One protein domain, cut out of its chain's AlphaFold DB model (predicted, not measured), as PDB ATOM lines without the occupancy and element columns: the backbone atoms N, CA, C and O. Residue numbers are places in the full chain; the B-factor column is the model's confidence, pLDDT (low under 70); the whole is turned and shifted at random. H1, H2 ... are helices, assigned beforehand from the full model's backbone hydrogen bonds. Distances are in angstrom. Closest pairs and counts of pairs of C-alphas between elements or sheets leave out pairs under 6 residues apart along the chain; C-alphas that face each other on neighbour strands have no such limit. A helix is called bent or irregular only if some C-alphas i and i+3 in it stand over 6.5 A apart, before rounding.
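AT A GLANCE: This is residues 22 to 129 of the 287 residues of an uncharacterized protein of viral metagenome (UniProt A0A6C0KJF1). One very long helix, H1, is bent and kinked into a wide, open curve; the shorter H2 folds back over its later part, with the small H3 near that part too. Residues 22 to 34, 36 to 42 and 44 to 53, in H1, stick out free. The printed part has 108 residues with three named helices, in the order H1, H2, H3, and no named strand: the class is all helix. It is extended, with a radius of gyration of the C-alphas of 21.9 A, and only just flat, spanning 58 by 40 by 22 A.

HOW THE PARTS SIT: H1, residues 22 to 87, was assigned as one helix by its hydrogen bonds, but is bent: C-alphas 37 and 40 are 7.9 A apart. Its arms H1a, residues 22 to 37, and H1b, residues 40 to 87, stand about perpendicular, at 81 degrees. H1b is irregular, with C-alphas 56 and 59 7.1 A apart, and has a kink of 65 degrees near residue 58. With residues 65 to 84 alone, H1b touches H2, residues 95 to 110, at a steep tilt of 48 degrees, opposite ways; their closest C-alphas, of Gly 73 and Gly 102, are 4.0 A apart. H1b and H3, residues 115 to 127, are close but not clearly touching; their closest C-alphas, of Thr 71 and Leu 121, are 7.7 A apart. H1a is apart from H2 and H3. In H1a, H2 and H3 every O i to N i+4 pair is within hydrogen-bond range; in H1b, 41 of 44 are.

IN THESE COORDINATES: H1a is 22.8 A long and begins at C-alpha 22 (140.727, 245.283, 231.614). H1b is 48.9 A long and ends at C-alpha 87 (152.896, 257.393, 281.880). H2 is 22.6 A long; H3, 17.8 A, ends at C-alpha 127 (174.850, 267.780, 274.693).

THE WHOLE: The two C-alphas farthest apart, of Asn 23 and Asn 127, are 60.3 A apart. The printed part has no cut and no long link. Residues 83 to 96 and 128 to 129 have pLDDT under 70.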
ATOM      1  N   GLN A  22     141.148 246.660 231.344       81.12
ATOM      2  CA  GLN A  22     140.727 245.283 231.614       81.12
ATOM      3  C   GLN A  22     141.749 244.262 231.089       81.12
ATOM      4  O   GLN A  22     142.121 243.343 231.808       81.12
ATOM      5  N   ASN A  23     142.283 244.474 229.885       83.94
ATOM      6  CA  ASN A  23     143.322 243.633 229.287       83.94
ATOM      7  C   ASN A  23     144.669 243.810 230.003       83.94
ATOM      8  O   ASN A  23     145.356 242.826 230.230       83.94
ATOM      9  N   VAL A  24     145.029 245.026 230.431       88.25
ATOM     10  CA  VAL A  24     146.250 245.284 231.221       88.25
ATOM     11  C   VAL A  24     146.187 244.582 232.577       88.25
ATOM     12  O   VAL A  24     147.165 243.962 232.986       88.25
ATOM     13  N   LEU A  25     145.034 244.615 233.249       86.38
ATOM     14  CA  LEU A  25     144.823 243.890 234.502       86.38
ATOM     15  C   LEU A  25     144.949 242.377 234.294       86.38
ATOM     16  O   LEU A  25     145.628 241.707 235.069       86.38
ATOM     17  N   ILE A  26     144.368 241.854 233.209       89.56
ATOM     18  CA  ILE A  26     144.506 240.445 232.822       89.56
ATOM     19  C   ILE A  26     145.973 240.107 232.513       89.56
ATOM     20  O   ILE A  26     146.449 239.058 232.941       89.56
ATOM     21  N   ILE A  27     146.725 240.988 231.847       89.94
ATOM     22  CA  ILE A  27     148.147 240.788 231.526       89.94
ATOM     23  C   ILE A  27     149.006 240.793 232.798       89.94
ATOM     24  O   ILE A  27     149.814 239.886 232.972       89.94
ATOM     25  N   ILE A  28     148.818 241.749 233.715       91.56
ATOM     26  CA  ILE A  28     149.559 241.810 234.989       91.56
ATOM     27  C   ILE A  28     149.275 240.563 235.833       91.56
ATOM     28  O   ILE A  28     150.207 239.943 236.341       91.56
ATOM     29  N   LEU A  29     148.005 240.157 235.937       89.62
ATOM     30  CA  LEU A  29     147.609 238.939 236.646       89.62
ATOM     31  C   LEU A  29     148.250 237.706 235.999       89.62
ATOM     32  O   LEU A  29     148.805 236.860 236.698       89.62
ATOM     33  N   SER A  30     148.262 237.643 234.667       90.38
ATOM     34  CA  SER A  30     148.896 236.552 233.919       90.38
ATOM     35  C   SER A  30     150.412 236.501 234.142       90.38
ATOM     36  O   SER A  30     150.965 235.421 234.331       90.38
ATOM     37  N   VAL A  31     151.092 237.651 234.185       91.69
ATOM     38  CA  VAL A  31     152.534 237.735 234.472       91.69
ATOM     39  C   VAL A  31     152.840 237.299 235.903       91.69
ATOM     40  O   VAL A  31     153.769 236.523 236.101       91.69
ATOM     41  N   LEU A  32     152.053 237.731 236.892       90.31
ATOM     42  CA  LEU A  32     152.218 237.300 238.286       90.31
ATOM     43  C   LEU A  32     151.944 235.801 238.460       90.31
ATOM     44  O   LEU A  32     152.634 235.137 239.231       90.31
ATOM     45  N   LEU A  33     150.988 235.251 237.706       90.62
ATOM     46  CA  LEU A  33     150.687 233.821 237.680       90.62
ATOM     47  C   LEU A  33     151.858 233.021 237.096       90.62
ATOM     48  O   LEU A  33     152.316 232.068 237.720       90.62
ATOM     49  N   ILE A  34     152.415 233.452 235.959       91.00
ATOM     50  CA  ILE A  34     153.622 232.852 235.370       91.00
ATOM     51  C   ILE A  34     154.804 232.974 236.342       91.00
ATOM     52  O   ILE A  34     155.494 231.991 236.602       91.00
ATOM     53  N   PHE A  35     155.005 234.141 236.953       86.12
ATOM     54  CA  PHE A  35     156.058 234.374 237.942       86.12
ATOM     55  C   PHE A  35     155.907 233.474 239.176       86.12
ATOM     56  O   PHE A  35     156.904 233.001 239.709       86.12
ATOM     57  N   SER A  36     154.677 233.166 239.594       88.56
ATOM     58  CA  SER A  36     154.406 232.222 240.681       88.56
ATOM     59  C   SER A  36     154.807 230.790 240.320       88.56
ATOM     60  O   SER A  36     155.315 230.070 241.177       88.56
ATOM     61  N   PHE A  37     154.625 230.375 239.060       86.88
ATOM     62  CA  PHE A  37     155.083 229.066 238.579       86.88
ATOM     63  C   PHE A  37     156.604 229.008 238.385       86.88
ATOM     64  O   PHE A  37     157.217 227.969 238.618       86.88
ATOM     65  N   LEU A  38     157.230 230.126 238.008       86.44
ATOM     66  CA  LEU A  38     158.685 230.257 237.864       86.44
ATOM     67  C   LEU A  38     159.398 230.557 239.193       86.44
ATOM     68  O   LEU A  38     160.631 230.555 239.239       86.44
ATOM     69  N   GLY A  39     158.631 230.809 240.257       83.88
ATOM     70  CA  GLY A  39     159.066 231.499 241.465       83.88
ATOM     71  C   GLY A  39     160.363 230.953 242.036       83.88
ATOM     72  O   GLY A  39     161.324 231.692 242.166       83.88
ATOM     73  N   ILE A  40     160.456 229.652 242.303       85.00
ATOM     74  CA  ILE A  40     161.638 229.114 242.989       85.00
ATOM     75  C   ILE A  40     162.911 229.120 242.123       85.00
ATOM     76  O   ILE A  40     163.998 229.389 242.629       85.00
ATOM     77  N   ASN A  41     162.784 228.894 240.812       85.31
ATOM     78  CA  ASN A  41     163.921 228.866 239.885       85.31
ATOM     79  C   ASN A  41     164.426 230.286 239.578       85.31
ATOM     80  O   ASN A  41     165.627 230.532 239.477       85.31
ATOM     81  N   LEU A  42     163.499 231.243 239.492       85.62
ATOM     82  CA  LEU A  42     163.821 232.650 239.300       85.62
ATOM     83  C   LEU A  42     164.371 233.281 240.590       85.62
ATOM     84  O   LEU A  42     165.376 233.983 240.564       85.62
ATOM     85  N   LEU A  43     163.778 232.988 241.746       84.94
ATOM     86  CA  LEU A  43     164.270 233.486 243.031       84.94
ATOM     87  C   LEU A  43     165.678 232.966 243.344       84.94
ATOM     88  O   LEU A  43     166.461 233.697 243.942       84.94
ATOM     89  N   PHE A  44     166.037 231.760 242.892       86.06
ATOM     90  CA  PHE A  44     167.397 231.241 243.032       86.06
ATOM     91  C   PHE A  44     168.427 232.057 242.228       86.06
ATOM     92  O   PHE A  44     169.445 232.476 242.784       86.06
ATOM     93  N   ILE A  45     168.157 232.364 240.949       87.12
ATOM     94  CA  ILE A  45     169.064 233.199 240.138       87.12
ATOM     95  C   ILE A  45     169.121 234.646 240.654       87.12
ATOM     96  O   ILE A  45     170.206 235.220 240.749       87.12
ATOM     97  N   PHE A  46     167.985 235.213 241.076       87.94
ATOM     98  CA  PHE A  46     167.945 236.527 241.722       87.94
ATOM     99  C   PHE A  46     168.699 236.524 243.052       87.94
ATOM    100  O   PHE A  46     169.404 237.484 243.342       87.94
ATOM    101  N   GLY A  47     168.630 235.445 243.832       88.31
ATOM    102  CA  GLY A  47     169.375 235.291 245.078       88.31
ATOM    103  C   GLY A  47     170.884 235.433 244.880       88.31
ATOM    104  O   GLY A  47     171.532 236.137 245.649       88.31
ATOM    105  N   ASN A  48     171.434 234.860 243.807       88.69
ATOM    106  CA  ASN A  48     172.859 234.986 243.476       88.69
ATOM    107  C   ASN A  48     173.242 236.424 243.072       88.69
ATOM    108  O   ASN A  48     174.300 236.931 243.457       88.69
ATOM    109  N   ILE A  49     172.363 237.116 242.341       88.00
ATOM    110  CA  ILE A  49     172.552 238.531 241.982       88.00
ATOM    111  C   ILE A  49     172.493 239.408 243.239       88.00
ATOM    112  O   ILE A  49     173.367 240.246 243.450       88.00
ATOM    113  N   ILE A  50     171.511 239.180 244.112       89.75
ATOM    114  CA  ILE A  50     171.357 239.897 245.381       89.75
ATOM    115  C   ILE A  50     172.563 239.659 246.291       89.75
ATOM    116  O   ILE A  50     173.065 240.615 246.864       89.75
ATOM    117  N   GLN A  51     173.093 238.437 246.375       89.12
ATOM    118  CA  GLN A  51     174.327 238.165 247.119       89.12
ATOM    119  C   GLN A  51     175.515 238.965 246.576       89.12
ATOM    120  O   GLN A  51     176.288 239.509 247.358       89.12
ATOM    121  N   THR A  52     175.633 239.104 245.253       88.94
ATOM    122  CA  THR A  52     176.690 239.913 244.621       88.94
ATOM    123  C   THR A  52     176.519 241.401 244.941       88.94
ATOM    124  O   THR A  52     177.482 242.084 245.290       88.94
ATOM    125  N   ILE A  53     175.284 241.904 244.890       87.38
ATOM    126  CA  ILE A  53     174.957 243.282 245.271       87.38
ATOM    127  C   ILE A  53     175.257 243.503 246.755       87.38
ATOM    128  O   ILE A  53     175.895 244.489 247.100       87.38
ATOM    129  N   ILE A  54     174.869 242.585 247.639       88.50
ATOM    130  CA  ILE A  54     175.161 242.665 249.074       88.50
ATOM    131  C   ILE A  54     176.667 242.553 249.332       88.50
ATOM    132  O   ILE A  54     177.169 243.222 250.219       88.50
ATOM    133  N   ALA A  55     177.433 241.783 248.565       87.44
ATOM    134  CA  ALA A  55     178.885 241.727 248.743       87.44
ATOM    135  C   ALA A  55     179.564 243.074 248.423       87.44
ATOM    136  O   ALA A  55     180.525 243.457 249.086       87.44
ATOM    137  N   ILE A  56     179.043 243.812 247.437       88.19
ATOM    138  CA  ILE A  56     179.586 245.108 247.003       88.19
ATOM    139  C   ILE A  56     179.053 246.258 247.869       88.19
ATOM    140  O   ILE A  56     179.814 247.094 248.350       88.19
ATOM    141  N   PHE A  57     177.738 246.307 248.083       87.88
ATOM    142  CA  PHE A  57     177.051 247.384 248.798       87.88
ATOM    143  C   PHE A  57     176.865 247.102 250.286       87.88
ATOM    144  O   PHE A  57     176.623 248.032 251.044       87.88
ATOM    145  N   GLY A  58     177.001 245.857 250.732       88.19
ATOM    146  CA  GLY A  58     176.898 245.446 252.132       88.19
ATOM    147  C   GLY A  58     177.746 246.273 253.086       88.19
ATOM    148  O   GLY A  58     177.175 246.747 254.060       88.19
ATOM    149  N   PRO A  59     179.045 246.541 252.836       85.94
ATOM    150  CA  PRO A  59     179.821 247.402 253.730       85.94
ATOM    151  C   PRO A  59     179.272 248.835 253.800       85.94
ATOM    152  O   PRO A  59     179.244 249.418 254.879       85.94
ATOM    153  N   LEU A  60     178.778 249.393 252.691       84.38
ATOM    154  CA  LEU A  60     178.196 250.741 252.665       84.38
ATOM    155  C   LEU A  60     176.843 250.784 253.386       84.38
ATOM    156  O   LEU A  60     176.595 251.671 254.200       84.38
ATOM    157  N   VAL A  61     175.986 249.799 253.112       84.19
ATOM    158  CA  VAL A  61     174.653 249.647 253.704       84.19
ATOM    159  C   VAL A  61     174.752 249.326 255.198       84.19
ATOM    160  O   VAL A  61     174.000 249.879 255.992       84.19
ATOM    161  N   ALA A  62     175.716 248.504 255.614       84.88
ATOM    162  CA  ALA A  62     175.980 248.222 257.020       84.88
ATOM    163  C   ALA A  62     176.471 249.472 257.753       84.88
ATOM    164  O   ALA A  62     175.959 249.776 258.820       84.88
ATOM    165  N   GLN A  63     177.391 250.249 257.174       83.44
ATOM    166  CA  GLN A  63     177.868 251.491 257.794       83.44
ATOM    167  C   GLN A  63     176.737 252.504 258.004       83.44
ATOM    168  O   GLN A  63     176.610 253.069 259.093       83.44
ATOM    169  N   ILE A  64     175.889 252.711 256.992       84.69
ATOM    170  CA  ILE A  64     174.770 253.652 257.091       84.69
ATOM    171  C   ILE A  64     173.695 253.148 258.064       84.69
ATOM    172  O   ILE A  64     173.292 253.893 258.958       84.69
ATOM    173  N   LEU A  65     173.293 251.874 257.973       85.81
ATOM    174  CA  LEU A  65     172.325 251.265 258.892       85.81
ATOM    175  C   LEU A  65     172.840 251.225 260.323       85.81
ATOM    176  O   LEU A  65     172.050 251.361 261.249       85.81
ATOM    177  N   SER A  66     174.142 251.074 260.522       85.31
ATOM    178  CA  SER A  66     174.724 251.103 261.849       85.31
ATOM    179  C   SER A  66     174.684 252.515 262.433       85.31
ATOM    180  O   SER A  66     174.159 252.707 263.526       85.31
ATOM    181  N   ILE A  67     175.092 253.557 261.714       85.06
ATOM    182  CA  ILE A  67     174.967 254.926 262.248       85.06
ATOM    183  C   ILE A  67     173.500 255.256 262.574       85.06
ATOM    184  O   ILE A  67     173.200 255.745 263.669       85.06
ATOM    185  N   PHE A  68     172.572 254.913 261.677       86.88
ATOM    186  CA  PHE A  68     171.143 255.119 261.907       86.88
ATOM    187  C   PHE A  68     170.589 254.268 263.049       86.88
ATOM    188  O   PHE A  68     169.878 254.798 263.893       86.88
ATOM    189  N   GLY A  69     170.930 252.984 263.123       88.25
ATOM    190  CA  GLY A  69     170.471 252.072 264.169       88.25
ATOM    191  C   GLY A  69     171.013 252.444 265.547       88.25
ATOM    192  O   GLY A  69     170.275 252.448 266.525       88.25
ATOM    193  N   TYR A  70     172.269 252.881 265.630       86.44
ATOM    194  CA  TYR A  70     172.839 253.360 266.887       86.44
ATOM    195  C   TYR A  70     172.142 254.642 267.361       86.44
ATOM    196  O   TYR A  70     171.779 254.758 268.533       86.44
ATOM    197  N   THR A  71     171.903 255.581 266.438       85.75
ATOM    198  CA  THR A  71     171.210 256.847 266.725       85.75
ATOM    199  C   THR A  71     169.760 256.601 267.137       85.75
ATOM    200  O   THR A  71     169.331 257.061 268.192       85.75
ATOM    201  N   ALA A  72     169.012 255.852 266.327       86.88
ATOM    202  CA  ALA A  72     167.611 255.540 266.568       86.88
ATOM    203  C   ALA A  72     167.438 254.698 267.837       86.88
ATOM    204  O   ALA A  72     166.581 255.013 268.653       86.88
ATOM    205  N   GLY A  73     168.287 253.690 268.056       86.56
ATOM    206  CA  GLY A  73     168.279 252.875 269.270       86.56
ATOM    207  C   GLY A  73     168.542 253.703 270.529       86.56
ATOM    208  O   GLY A  73     167.801 253.595 271.503       86.56
ATOM    209  N   THR A  74     169.527 254.609 270.488       86.00
ATOM    210  CA  THR A  74     169.835 255.518 271.608       86.00
ATOM    211  C   THR A  74     168.713 256.531 271.857       86.00
ATOM    212  O   THR A  74     168.382 256.805 273.009       86.00
ATOM    213  N   LEU A  75     168.087 257.060 270.801       84.88
ATOM    214  CA  LEU A  75     166.964 257.996 270.913       84.88
ATOM    215  C   LEU A  75     165.702 257.326 271.470       84.88
ATOM    216  O   LEU A  75     165.054 257.890 272.353       84.88
ATOM    217  N   ILE A  76     165.363 256.128 270.986       85.94
ATOM    218  CA  ILE A  76     164.223 255.342 271.481       85.94
ATOM    219  C   ILE A  76     164.434 255.001 272.956       85.94
ATOM    220  O   ILE A  76     163.513 255.182 273.744       85.94
ATOM    221  N   ASN A  77     165.649 254.594 273.343       83.94
ATOM    222  CA  ASN A  77     165.979 254.316 274.739       83.94
ATOM    223  C   ASN A  77     165.764 255.544 275.634       83.94
ATOM    224  O   ASN A  77     165.055 255.455 276.626       83.94
ATOM    225  N   LYS A  78     166.310 256.708 275.256       80.69
ATOM    226  CA  LYS A  78     166.139 257.952 276.032       80.69
ATOM    227  C   LYS A  78     164.686 258.430 276.092       80.69
ATOM    228  O   LYS A  78     164.270 259.038 277.070       80.69
ATOM    229  N   THR A  79     163.919 258.187 275.031       80.19
ATOM    230  CA  THR A  79     162.497 258.555 274.982       80.19
ATOM    231  C   THR A  79     161.658 257.625 275.857       80.19
ATOM    232  O   THR A  79     160.707 258.086 276.481       80.19
ATOM    233  N   ALA A  80     162.022 256.341 275.933       76.88
ATOM    234  CA  ALA A  80     161.376 255.368 276.805       76.88
ATOM    235  C   ALA A  80     161.510 255.745 278.287       76.88
ATOM    236  O   ALA A  80     160.514 255.665 278.997       76.88
ATOM    237  N   ASP A  81     162.680 256.234 278.715       73.38
ATOM    238  CA  ASP A  81     162.917 256.664 280.102       73.38
ATOM    239  C   ASP A  81     161.957 257.807 280.509       73.38
ATOM    240  O   ASP A  81     161.261 257.731 281.518       73.38
ATOM    241  N   ILE A  82     161.830 258.846 279.671       72.50
ATOM    242  CA  ILE A  82     160.993 260.028 279.969       72.50
ATOM    243  C   ILE A  82     159.491 259.717 279.831       72.50
ATOM    244  O   ILE A  82     158.662 260.214 280.601       72.50
ATOM    245  N   ALA A  83     159.120 258.909 278.834       69.25
ATOM    246  CA  ALA A  83     157.733 258.520 278.605       69.25
ATOM    247  C   ALA A  83     157.232 257.522 279.661       69.25
ATOM    248  O   ALA A  83     156.082 257.629 280.081       69.25
ATOM    249  N   GLY A  84     158.085 256.600 280.121       67.25
ATOM    250  CA  GLY A  84     157.780 255.660 281.202       67.25
ATOM    251  C   GLY A  84     157.476 256.381 282.513       67.25
ATOM    252  O   GLY A  84     156.428 256.141 283.114       67.25
ATOM    253  N   ASP A  85     158.311 257.351 282.893       68.25
ATOM    254  CA  ASP A  85     158.119 258.142 284.115       68.25
ATOM    255  C   ASP A  85     156.839 258.994 284.089       68.25
ATOM    256  O   ASP A  85     156.159 259.137 285.106       68.25
ATOM    257  N   THR A  86     156.468 259.519 282.918       64.44
ATOM    258  CA  THR A  86     155.254 260.336 282.737       64.44
ATOM    259  C   THR A  86     153.980 259.477 282.648       64.44
ATOM    260  O   THR A  86     152.913 259.889 283.097       64.44
ATOM    261  N   ALA A  87     154.054 258.272 282.074       62.12
ATOM    262  CA  ALA A  87     152.896 257.393 281.880       62.12
ATOM    263  C   ALA A  87     152.549 256.538 283.116       62.12
ATOM    264  O   ALA A  87     151.395 256.117 283.259       62.12
ATOM    265  N   LYS A  88     153.503 256.340 284.042       60.75
ATOM    266  CA  LYS A  88     153.329 255.585 285.299       60.75
ATOM    267  C   LYS A  88     152.200 256.116 286.192       60.75
ATOM    268  O   LYS A  88     151.693 255.398 287.048       60.75
ATOM    269  N   THR A  89     151.771 257.363 285.990       63.66
ATOM    270  CA  THR A  89     150.670 257.988 286.739       63.66
ATOM    271  C   THR A  89     149.280 257.773 286.131       63.66
ATOM    272  O   THR A  89     148.304 258.203 286.741       63.66
ATOM    273  N   GLY A  90     149.147 257.139 284.956       60.12
ATOM    274  CA  GLY A  90     147.858 257.059 284.251       60.12
ATOM    275  C   GLY A  90     147.481 255.698 283.669       60.12
ATOM    276  O   GLY A  90     146.300 255.363 283.661       60.12
ATOM    277  N   ILE A  91     148.439 254.913 283.174       56.72
ATOM    278  CA  ILE A  91     148.197 253.581 282.593       56.72
ATOM    279  C   ILE A  91     149.546 252.863 282.451       56.72
ATOM    280  O   ILE A  91     150.378 253.284 281.651       56.72
ATOM    281  N   ASP A  92     149.755 251.778 283.202       62.78
ATOM    282  CA  ASP A  92     150.939 250.907 283.099       62.78
ATOM    283  C   ASP A  92     150.966 250.214 281.729       62.78
ATOM    284  O   ASP A  92     150.435 249.116 281.555       62.78
ATOM    285  N   ILE A  93     151.551 250.858 280.716       60.53
ATOM    286  CA  ILE A  93     151.706 250.255 279.391       60.53
ATOM    287  C   ILE A  93     153.149 250.418 278.901       60.53
ATOM    288  O   ILE A  93     153.550 251.432 278.343       60.53
ATOM    289  N   ALA A  94     153.878 249.311 279.063       63.25
ATOM    290  CA  ALA A  94     154.943 248.818 278.190       63.25
ATOM    291  C   ALA A  94     156.267 249.609 278.085       63.25
ATOM    292  O   ALA A  94     156.875 249.637 277.016       63.25
ATOM    293  N   GLU A  95     156.805 250.102 279.203       63.34
ATOM    294  CA  GLU A  95     158.212 250.553 279.312       63.34
ATOM    295  C   GLU A  95     159.209 249.504 278.754       63.34
ATOM    296  O   GLU A  95     160.167 249.822 278.047       63.34
ATOM    297  N   GLY A  96     158.931 248.213 278.975       67.12
ATOM    298  CA  GLY A  96     159.826 247.116 278.590       67.12
ATOM    299  C   GLY A  96     159.926 246.813 277.087       67.12
ATOM    300  O   GLY A  96     160.927 246.238 276.656       67.12
ATOM    301  N   THR A  97     158.938 247.177 276.261       76.75
ATOM    302  CA  THR A  97     158.959 246.833 274.822       76.75
ATOM    303  C   THR A  97     159.789 247.827 274.017       76.75
ATOM    304  O   THR A  97     160.604 247.421 273.187       76.75
ATOM    305  N   VAL A  98     159.641 249.121 274.304       78.12
ATOM    306  CA  VAL A  98     160.398 250.196 273.649       78.12
ATOM    307  C   VAL A  98     161.875 250.166 274.040       78.12
ATOM    308  O   VAL A  98     162.735 250.341 273.178       78.12
ATOM    309  N   HIS A  99     162.182 249.819 275.294       80.62
ATOM    310  CA  HIS A  99     163.555 249.608 275.750       80.62
ATOM    311  C   HIS A  99     164.204 248.393 275.060       80.62
ATOM    312  O   HIS A  99     165.362 248.449 274.651       80.62
ATOM    313  N   SER A 100     163.452 247.306 274.849       85.69
ATOM    314  CA  SER A 100     163.944 246.113 274.142       85.69
ATOM    315  C   SER A 100     164.288 246.409 272.676       85.69
ATOM    316  O   SER A 100     165.394 246.111 272.231       85.69
ATOM    317  N   VAL A 101     163.399 247.084 271.935       85.94
ATOM    318  CA  VAL A 101     163.660 247.460 270.530       85.94
ATOM    319  C   VAL A 101     164.816 248.457 270.421       85.94
ATOM    320  O   VAL A 101     165.663 248.315 269.537       85.94
ATOM    321  N   GLY A 102     164.884 249.434 271.332       83.88
ATOM    322  CA  GLY A 102     165.974 250.406 271.388       83.88
ATOM    323  C   GLY A 102     167.336 249.746 271.604       83.88
ATOM    324  O   GLY A 102     168.273 250.015 270.849       83.88
ATOM    325  N   ASN A 103     167.431 248.824 272.568       87.56
ATOM    326  CA  ASN A 103     168.667 248.096 272.856       87.56
ATOM    327  C   ASN A 103     169.057 247.127 271.737       87.56
ATOM    328  O   ASN A 103     170.216 247.124 271.338       87.56
ATOM    329  N   ILE A 104     168.110 246.385 271.149       89.75
ATOM    330  CA  ILE A 104     168.395 245.498 270.006       89.75
ATOM    331  C   ILE A 104     168.962 246.300 268.831       89.75
ATOM    332  O   ILE A 104     169.964 245.908 268.236       89.75
ATOM    333  N   LEU A 105     168.338 247.431 268.498       86.00
ATOM    334  CA  LEU A 105     168.764 248.255 267.372       86.00
ATOM    335  C   LEU A 105     170.119 248.931 267.634       86.00
ATOM    336  O   LEU A 105     170.957 249.006 266.732       86.00
ATOM    337  N   LYS A 106     170.354 249.367 268.877       85.31
ATOM    338  CA  LYS A 106     171.648 249.881 269.328       85.31
ATOM    339  C   LYS A 106     172.719 248.796 269.217       85.31
ATOM    340  O   LYS A 106     173.710 249.009 268.525       85.31
ATOM    341  N   ASP A 107     172.512 247.630 269.818       87.75
ATOM    342  CA  ASP A 107     173.495 246.543 269.910       87.75
ATOM    343  C   ASP A 107     173.808 245.898 268.557       87.75
ATOM    344  O   ASP A 107     174.981 245.685 268.245       87.75
ATOM    345  N   ALA A 108     172.797 245.677 267.710       85.12
ATOM    346  CA  ALA A 108     172.991 245.184 266.343       85.12
ATOM    347  C   ALA A 108     173.832 246.148 265.493       85.12
ATOM    348  O   ALA A 108     174.542 245.738 264.572       85.12
ATOM    349  N   SER A 109     173.776 247.439 265.814       83.25
ATOM    350  CA  SER A 109     174.543 248.462 265.130       83.25
ATOM    351  C   SER A 109     175.987 248.593 265.648       83.25
ATOM    352  O   SER A 109     176.895 248.820 264.837       83.25
ATOM    353  N   GLN A 110     176.221 248.429 266.959       82.94
ATOM    354  CA  GLN A 110     177.505 248.725 267.617       82.94
ATOM    355  C   GLN A 110     178.719 248.043 266.961       82.94
ATOM    356  O   GLN A 110     179.806 248.615 266.971       82.94
ATOM    357  N   GLY A 111     178.547 246.859 266.362       81.00
ATOM    358  CA  GLY A 111     179.635 246.101 265.733       81.00
ATOM    359  C   GLY A 111     180.221 246.709 264.451       81.00
ATOM    360  O   GLY A 111     181.350 246.375 264.104       81.00
ATOM    361  N   ASN A 112     179.500 247.601 263.756       80.69
ATOM    362  CA  ASN A 112     179.957 248.192 262.486       80.69
ATOM    363  C   ASN A 112     180.106 249.729 262.528       80.69
ATOM    364  O   ASN A 112     180.458 250.338 261.516       80.69
ATOM    365  N   VAL A 113     179.864 250.382 263.675       82.00
ATOM    366  CA  VAL A 113     180.097 251.830 263.853       82.00
ATOM    367  C   VAL A 113     181.538 252.085 264.300       82.00
ATOM    368  O   VAL A 113     182.040 251.448 265.222       82.00
ATOM    369  N   ASN A 114     182.204 253.074 263.699       84.19
ATOM    370  CA  ASN A 114     183.502 253.550 264.182       84.19
ATOM    371  C   ASN A 114     183.363 254.144 265.600       84.19
ATOM    372  O   ASN A 114     182.514 255.007 265.827       84.19
ATOM    373  N   TRP A 115     184.233 253.754 266.535       83.00
ATOM    374  CA  TRP A 115     184.260 254.276 267.909       83.00
ATOM    375  C   TRP A 115     184.292 255.816 267.976       83.00
ATOM    376  O   TRP A 115     183.678 256.416 268.860       83.00
ATOM    377  N   GLN A 116     184.947 256.455 267.002       82.88
ATOM    378  CA  GLN A 116     185.040 257.909 266.870       82.88
ATOM    379  C   GLN A 116     183.675 258.534 266.550       82.88
ATOM    380  O   GLN A 116     183.303 259.565 267.114       82.88
ATOM    381  N   ALA A 117     182.902 257.881 265.676       81.44
ATOM    382  CA  ALA A 117     181.545 258.288 265.324       81.44
ATOM    383  C   ALA A 117     180.581 258.038 266.490       81.44
ATOM    384  O   ALA A 117     179.795 258.922 266.810       81.44
ATOM    385  N   LYS A 118     180.708 256.893 267.178       84.38
ATOM    386  CA  LYS A 118     179.954 256.576 268.400       84.38
ATOM    387  C   LYS A 118     180.149 257.653 269.467       84.38
ATOM    388  O   LYS A 118     179.177 258.224 269.934       84.38
ATOM    389  N   THR A 119     181.397 257.986 269.785       85.56
ATOM    390  CA  THR A 119     181.732 258.965 270.831       85.56
ATOM    391  C   THR A 119     181.263 260.372 270.464       85.56
ATOM    392  O   THR A 119     180.691 261.075 271.292       85.56
ATOM    393  N   SER A 120     181.467 260.790 269.211       83.06
ATOM    394  CA  SER A 120     181.021 262.109 268.736       83.06
ATOM    395  C   SER A 120     179.501 262.236 268.767       83.06
ATOM    396  O   SER A 120     178.972 263.278 269.144       83.06
ATOM    397  N   LEU A 121     178.803 261.162 268.405       81.06
ATOM    398  CA  LEU A 121     177.353 261.086 268.414       81.06
ATOM    399  C   LEU A 121     176.795 261.001 269.837       81.06
ATOM    400  O   LEU A 121     175.863 261.731 270.139       81.06
ATOM    401  N   ASP A 122     177.378 260.194 270.725       83.44
ATOM    402  CA  ASP A 122     177.007 260.139 272.145       83.44
ATOM    403  C   ASP A 122     177.172 261.515 272.794       83.44
ATOM    404  O   ASP A 122     176.274 261.993 273.484       83.44
ATOM    405  N   ASN A 123     178.284 262.198 272.515       85.19
ATOM    406  CA  ASN A 123     178.507 263.569 272.962       85.19
ATOM    407  C   ASN A 123     177.469 264.522 272.365       85.19
ATOM    408  O   ASN A 123     176.925 265.344 273.094       85.19
ATOM    409  N   ALA A 124     177.149 264.397 271.075       81.44
ATOM    410  CA  ALA A 124     176.098 265.188 270.452       81.44
ATOM    411  C   ALA A 124     174.737 264.915 271.102       81.44
ATOM    412  O   ALA A 124     174.111 265.871 271.493       81.44
ATOM    413  N   LEU A 125     174.312 263.668 271.317       79.00
ATOM    414  CA  LEU A 125     173.036 263.283 271.945       79.00
ATOM    415  C   LEU A 125     172.935 263.643 273.432       79.00
ATOM    416  O   LEU A 125     171.834 263.813 273.960       79.00
ATOM    417  N   ASN A 126     174.061 263.668 274.142       80.88
ATOM    418  CA  ASN A 126     174.121 264.092 275.539       80.88
ATOM    419  C   ASN A 126     174.125 265.622 275.653       80.88
ATOM    420  O   ASN A 126     173.483 266.158 276.549       80.88
ATOM    421  N   ASN A 127     174.774 266.319 274.716       80.25
ATOM    422  CA  ASN A 127     174.850 267.780 274.693       80.25
ATOM    423  C   ASN A 127     173.689 268.441 273.940       80.25
ATOM    424  O   ASN A 127     173.392 269.605 274.187       80.25
ATOM    425  N   SER A 128     173.021 267.730 273.029       67.75
ATOM    426  CA  SER A 128     171.979 268.273 272.150       67.75
ATOM    427  C   SER A 128     170.687 268.557 272.886       67.75
ATOM    428  O   SER A 128     169.727 268.950 272.233       67.75
ATOM    429  N   GLY A 129     170.645 268.354 274.209       59.44
ATOM    430  CA  GLY A 129     169.505 268.715 275.030       59.44
ATOM    431  C   GLY A 129     168.211 268.275 274.370       59.44
ATOM    432  O   GLY A 129     167.297 269.088 274.251       59.44
TER     433      GLY A 129